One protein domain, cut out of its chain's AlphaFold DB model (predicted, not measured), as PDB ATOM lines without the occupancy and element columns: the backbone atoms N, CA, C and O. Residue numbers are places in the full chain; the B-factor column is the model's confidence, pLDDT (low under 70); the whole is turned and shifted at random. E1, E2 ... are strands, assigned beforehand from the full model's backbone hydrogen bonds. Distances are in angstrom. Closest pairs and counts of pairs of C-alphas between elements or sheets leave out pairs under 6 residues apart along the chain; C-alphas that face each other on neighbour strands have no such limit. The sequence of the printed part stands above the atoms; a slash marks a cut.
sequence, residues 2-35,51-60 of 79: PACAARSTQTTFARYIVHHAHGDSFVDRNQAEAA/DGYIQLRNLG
ATOM      1  N   PRO A   2      -5.106  76.619  14.893       40.03
ATOM      2  CA  PRO A   2      -5.607  77.628  15.819       40.03
ATOM      3  C   PRO A   2      -4.589  77.797  16.952       40.03
ATOM      4  O   PRO A   2      -3.952  76.828  17.369       40.03
ATOM      5  N   ALA A   3      -4.398  79.030  17.414       48.00
ATOM      6  CA  ALA A   3      -3.467  79.347  18.488       48.00
ATOM      7  C   ALA A   3      -4.032  78.862  19.833       48.00
ATOM      8  O   ALA A   3      -4.632  79.629  20.582       48.00
ATOM      9  N   CYS A   4      -3.856  77.579  20.148       43.56
ATOM     10  CA  CYS A   4      -3.873  77.145  21.540       43.56
ATOM     11  C   CYS A   4      -2.660  77.780  22.219       43.56
ATOM     12  O   CYS A   4      -1.554  77.691  21.687       43.56
ATOM     13  N   ALA A   5      -2.874  78.450  23.352       51.09
ATOM     14  CA  ALA A   5      -1.820  79.069  24.144       51.09
ATOM     15  C   ALA A   5      -0.644  78.091  24.301       51.09
ATOM     16  O   ALA A   5      -0.768  77.071  24.980       51.09
ATOM     17  N   ALA A   6       0.473  78.378  23.627       50.41
ATOM     18  CA  ALA A   6       1.693  77.595  23.722       50.41
ATOM     19  C   ALA A   6       2.265  77.800  25.128       50.41
ATOM     20  O   ALA A   6       3.051  78.708  25.375       50.41
ATOM     21  N   ARG A   7       1.792  76.987  26.074       52.16
ATOM     22  CA  ARG A   7       2.290  76.946  27.451       52.16
ATOM     23  C   ARG A   7       3.503  76.016  27.591       52.16
ATOM     24  O   ARG A   7       3.920  75.726  28.699       52.16
ATOM     25  N   SER A   8       4.054  75.528  26.485       54.94
ATOM     26  CA  SER A   8       5.294  74.765  26.471       54.94
ATOM     27  C   SER A   8       6.296  75.455  25.560       54.94
ATOM     28  O   SER A   8       6.010  75.758  24.398       54.94
ATOM     29  N   THR A   9       7.484  75.728  26.088       58.53
ATOM     30  CA  THR A   9       8.617  76.129  25.261       58.53
ATOM     31  C   THR A   9       9.026  74.924  24.411       58.53
ATOM     32  O   THR A   9       9.093  73.785  24.884       58.53
ATOM     33  N   GLN A  10       9.237  75.124  23.108       60.94
ATOM     34  CA  GLN A  10       9.779  74.057  22.265       60.94
ATOM     35  C   GLN A  10      11.172  73.687  22.763       60.94
ATOM     36  O   GLN A  10      11.964  74.570  23.101       60.94
ATOM     37  N   THR A  11      11.485  72.390  22.787       66.31
ATOM     38  CA  THR A  11      12.860  71.993  23.085       66.31
ATOM     39  C   THR A  11      13.796  72.557  22.018       66.31
ATOM     40  O   THR A  11      13.585  72.390  20.813       66.31
ATOM     41  N   THR A  12      14.860  73.217  22.465       68.94
ATOM     42  CA  THR A  12      15.967  73.626  21.598       68.94
ATOM     43  C   THR A  12      16.927  72.464  21.314       68.94
ATOM     44  O   THR A  12      17.830  72.601  20.492       68.94
ATOM     45  N   PHE A  13      16.701  71.302  21.945       73.88
ATOM     46  CA  PHE A  13      17.541  70.107  21.878       73.88
ATOM     47  C   PHE A  13      16.714  68.850  21.570       73.88
ATOM     48  O   PHE A  13      16.648  67.906  22.362       73.88
ATOM     49  N   ALA A  14      16.069  68.819  20.404       82.75
ATOM     50  CA  ALA A  14      15.460  67.593  19.903       82.75
ATOM     51  C   ALA A  14      16.557  66.668  19.352       82.75
ATOM     52  O   ALA A  14      17.246  67.038  18.396       82.75
ATOM     53  N   ARG A  15      16.715  65.469  19.935       88.62
ATOM     54  CA  ARG A  15      17.711  64.489  19.476       88.62
ATOM     55  C   ARG A  15      17.100  63.492  18.506       88.62
ATOM     56  O   ARG A  15      16.229  62.704  18.880       88.62
ATOM     57  N   TYR A  16      17.626  63.469  17.292       91.62
ATOM     58  CA  TYR A  16      17.361  62.432  16.306       91.62
ATOM     59  C   TYR A  16      18.462  61.380  16.356       91.62
ATOM     60  O   TYR A  16      19.646  61.706  16.329       91.62
ATOM     61  N   ILE A  17      18.067  60.117  16.412       94.69
ATOM     62  CA  ILE A  17      18.945  58.963  16.261       94.69
ATOM     63  C   ILE A  17      18.657  58.381  14.888       94.69
ATOM     64  O   ILE A  17      17.530  57.972  14.611       94.69
ATOM     65  N   VAL A  18      19.659  58.383  14.022       96.31
ATOM     66  CA  VAL A  18      19.582  57.814  12.681       96.31
ATOM     67  C   VAL A  18      20.317  56.485  12.711       96.31
ATOM     68  O   VAL A  18      21.545  56.477  12.764       96.31
ATOM     69  N   HIS A  19      19.579  55.379  12.679       97.00
ATOM     70  CA  HIS A  19      20.157  54.048  12.541       97.00
ATOM     71  C   HIS A  19      20.368  53.751  11.058       97.00
ATOM     72  O   HIS A  19      19.406  53.673  10.289       97.00
ATOM     73  N   HIS A  20      21.624  53.621  10.646       95.81
ATOM     74  CA  HIS A  20      22.027  53.412   9.258       95.81
ATOM     75  C   HIS A  20      23.035  52.256   9.148       95.81
ATOM     76  O   HIS A  20      23.445  51.668  10.143       95.81
ATOM     77  N   ALA A  21      23.489  51.930   7.934       95.81
ATOM     78  CA  ALA A  21      24.323  50.751   7.666       95.81
ATOM     79  C   ALA A  21      25.683  50.728   8.395       95.81
ATOM     80  O   ALA A  21      26.355  49.704   8.400       95.81
ATOM     81  N   HIS A  22      26.104  51.849   8.989       95.44
ATOM     82  CA  HIS A  22      27.356  51.948   9.749       95.44
ATOM     83  C   HIS A  22      27.115  52.150  11.257       95.44
ATOM     84  O   HIS A  22      28.056  52.478  11.975       95.44
ATOM     85  N   GLY A  23      25.876  51.979  11.736       95.62
ATOM     86  CA  GLY A  23      25.480  52.187  13.131       95.62
ATOM     87  C   GLY A  23      24.595  53.418  13.336       95.62
ATOM     88  O   GLY A  23      23.911  53.867  12.416       95.62
ATOM     89  N   ASP A  24      24.608  53.945  14.560       97.25
ATOM     90  CA  ASP A  24      23.767  55.070  14.974       97.25
ATOM     91  C   ASP A  24      24.502  56.407  14.847       97.25
ATOM     92  O   ASP A  24      25.609  56.582  15.359       97.25
ATOM     93  N   SER A  25      23.836  57.386  14.237       96.25
ATOM     94  CA  SER A  25      24.234  58.794  14.270       96.25
ATOM     95  C   SER A  25      23.273  59.607  15.134       96.25
ATOM     96  O   SER A  25      22.057  59.500  14.988       96.25
ATOM     97  N   PHE A  26      23.810  60.472  15.995       93.88
ATOM     98  CA  PHE A  26      23.029  61.361  16.858       93.88
ATOM     99  C   PHE A  26      23.055  62.785  16.301       93.88
ATOM    100  O   PHE A  26      24.122  63.367  16.119       93.88
ATOM    101  N   VAL A  27      21.881  63.347  16.030       90.62
ATOM    102  CA  VAL A  27      21.719  64.670  15.427       90.62
ATOM    103  C   VAL A  27      20.821  65.513  16.316       90.62
ATOM    104  O   VAL A  27      19.626  65.250  16.425       90.62
ATOM    105  N   ASP A  28      21.387  66.552  16.916       87.94
ATOM    106  CA  ASP A  28      20.625  67.516  17.705       87.94
ATOM    107  C   ASP A  28      20.155  68.676  16.814       87.94
ATOM    108  O   ASP A  28      20.905  69.190  15.968       87.94
ATOM    109  N   ARG A  29      18.888  69.071  16.968       85.38
ATOM    110  CA  ARG A  29      18.297  70.217  16.264       85.38
ATOM    111  C   ARG A  29      17.421  71.046  17.188       85.38
ATOM    112  O   ARG A  29      16.625  70.506  17.956       85.38
ATOM    113  N   ASN A  30      17.499  72.360  17.004       79.88
ATOM    114  CA  ASN A  30      16.510  73.288  17.522       79.88
ATOM    115  C   ASN A  30      15.290  73.289  16.589       79.88
ATOM    116  O   ASN A  30      15.361  73.787  15.466       79.88
ATOM    117  N   GLN A  31      14.174  72.701  17.026       72.50
ATOM    118  CA  GLN A  31      12.956  72.635  16.207       72.50
ATOM    119  C   GLN A  31      12.222  73.984  16.117       72.50
ATOM    120  O   GLN A  31      11.442  74.177  15.185       72.50
ATOM    121  N   ALA A  32      12.479  74.921  17.038       74.25
ATOM    122  CA  ALA A  32      11.822  76.227  17.044       74.25
ATOM    123  C   ALA A  32      12.289  77.136  15.896       74.25
ATOM    124  O   ALA A  32      11.506  77.918  15.366       74.25
ATOM    125  N   GLU A  33      13.547  77.006  15.471       72.44
ATOM    126  CA  GLU A  33      14.149  77.867  14.440       72.44
ATOM    127  C   GLU A  33      13.653  77.580  13.018       72.44
ATOM    128  O   GLU A  33      13.822  78.409  12.126       72.44
ATOM    129  N   ALA A  34      13.038  76.422  12.785       70.94
ATOM    130  CA  ALA A  34      12.634  75.988  11.448       70.94
ATOM    131  C   ALA A  34      11.232  75.356  11.424       70.94
ATOM    132  O   ALA A  34      10.923  74.515  10.571       70.94
ATOM    133  N   ALA A  35      10.363  75.791  12.343       72.44
ATOM    134  CA  ALA A  35       8.964  75.386  12.389       72.44
ATOM    135  C   ALA A  35       8.275  75.575  11.019       72.44
ATOM    136  O   ALA A  35       8.325  76.647  10.420       72.44
ATOM    137  N   ASP A  51      15.714  47.641   8.320       93.56
ATOM    138  CA  ASP A  51      16.523  47.758   9.540       93.56
ATOM    139  C   ASP A  51      16.835  49.218   9.878       93.56
ATOM    140  O   ASP A  51      16.951  49.577  11.044       93.56
ATOM    141  N   GLY A  52      16.939  50.081   8.866       94.44
ATOM    142  CA  GLY A  52      17.209  51.499   9.058       94.44
ATOM    143  C   GLY A  52      15.990  52.299   9.504       94.44
ATOM    144  O   GLY A  52      14.919  52.215   8.903       94.44
ATOM    145  N   TYR A  53      16.172  53.144  10.519       94.94
ATOM    146  CA  TYR A  53      15.110  53.980  11.072       94.94
ATOM    147  C   TYR A  53      15.635  55.333  11.563       94.94
ATOM    148  O   TYR A  53      16.833  55.537  11.765       94.94
ATOM    149  N   ILE A  54      14.707  56.268  11.780       94.62
ATOM    150  CA  ILE A  54      14.959  57.519  12.501       94.62
ATOM    151  C   ILE A  54      14.102  57.498  13.760       94.62
ATOM    152  O   ILE A  54      12.883  57.351  13.682       94.62
ATOM    153  N   GLN A  55      14.733  57.669  14.915       92.38
ATOM    154  CA  GLN A  55      14.059  57.824  16.196       92.38
ATOM    155  C   GLN A  55      14.235  59.255  16.692       92.38
ATOM    156  O   GLN A  55      15.344  59.773  16.745       92.38
ATOM    157  N   LEU A  56      13.141  59.891  17.094       88.75
ATOM    158  CA  LEU A  56      13.156  61.193  17.747       88.75
ATOM    159  C   LEU A  56      12.998  60.984  19.256       88.75
ATOM    160  O   LEU A  56      12.005  60.400  19.694       88.75
ATOM    161  N   ARG A  57      13.981  61.419  20.049       82.62
ATOM    162  CA  ARG A  57      13.962  61.296  21.512       82.62
ATOM    163  C   ARG A  57      13.780  62.641  22.190       82.62
ATOM    164  O   ARG A  57      14.464  63.609  21.860       82.62
ATOM    165  N   ASN A  58      12.934  62.641  23.219       72.69
ATOM    166  CA  ASN A  58      12.928  63.698  24.218       72.69
ATOM    167  C   ASN A  58      14.006  63.421  25.258       72.69
ATOM    168  O   ASN A  58      13.905  62.456  26.007       72.69
ATOM    169  N   LEU A  59      15.053  64.248  25.256       67.19
ATOM    170  CA  LEU A  59      16.084  64.251  26.295       67.19
ATOM    171  C   LEU A  59      15.876  65.369  27.326       67.19
ATOM    172  O   LEU A  59      16.740  65.573  28.176       67.19
ATOM    173  N   GLY A  60      14.767  66.111  27.248       59.66
ATOM    174  CA  GLY A  60      14.446  67.163  28.202       59.66
ATOM    175  C   GLY A  60      14.307  66.599  29.614       59.66
ATOM    176  O   GLY A  60      13.504  65.704  29.859       59.66
TER     177      GLY A  60
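Overview. This is residues 2 to 35 and 51 to 60 of the 79 residues of an uncharacterized protein of Chloroflexi bacterium (UniProt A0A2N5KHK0). A narrow antiparallel sheet of three strands makes one end of a rod, with the hairpin of E1 and E2 on one side and E3 beside E1; from the other end of E1 a long lead-in stretch, residues 2 to 13, runs away from the sheet, and its residues 2 to 8 stick out as a free arm. The sheet has no named helix over either face. The printed part has 44 residues and three named strands, E1, E2 and E3 along the chain, in the sheet order E2, E1, E3; the class is all strand, though under half of the residues are in named elements. The whole is only just loose, close to extended, with a radius of gyration of the C-alphas of 13.4 A, and it spans 42 by 18 by 17 A.

Arrangement. Begin with the inner strand, E1, residues 14 to 20, which has a neighbour on each side. Beside it look for E2, residues 23 to 29, an edge strand antiparallel to E1, with 156 degrees between their directions. These two form a hairpin through a tight link of 2 residues. Among the C-alphas that face each other are those of Asp 24 and His 19, 4.5 A apart; within hydrogen-bond range you will find N 16 and O 27 at 2.8 A and N 23 and O 20 at 2.9 A. The other edge strand is E3, residues 53 to 58, antiparallel to E1 at 158 degrees. Here the C-alphas of Tyr 16 and Leu 56 face each other at 4.6 A, and N 17 and O 55 are within hydrogen-bond range at 2.8 A, as are N 57 and O 15 at 2.8 A. E2 and E3 are apart.

Along the chain. Find C-alpha 14 at (15.460, 67.593, 19.903); from there E1 runs 18.9 A to C-alpha 20 at (22.027, 53.412, 9.258). E2 turns back from Gly 23 to Arg 29 and measures 19.7 A from first to last C-alpha. E3 goes from Tyr 53 to Asn 58, 16.5 A, and ends with C-alpha 58 at (12.928, 63.698, 24.218).

Size, cuts and confidence. Look for the two C-alphas farthest apart at Ala 5 and His 22, 42.4 A from each other. Residues 2 to 8 stand free. Residues 36 to 50 are cut out, and C-alphas 35 and 51 lie 28.8 A apart across the cut, which falls in the link from E2 to E3. The mean pLDDT of the printed part is 78.1; in the B-factor column, residues 2 to 12 and 59 to 60 of this model are under 70.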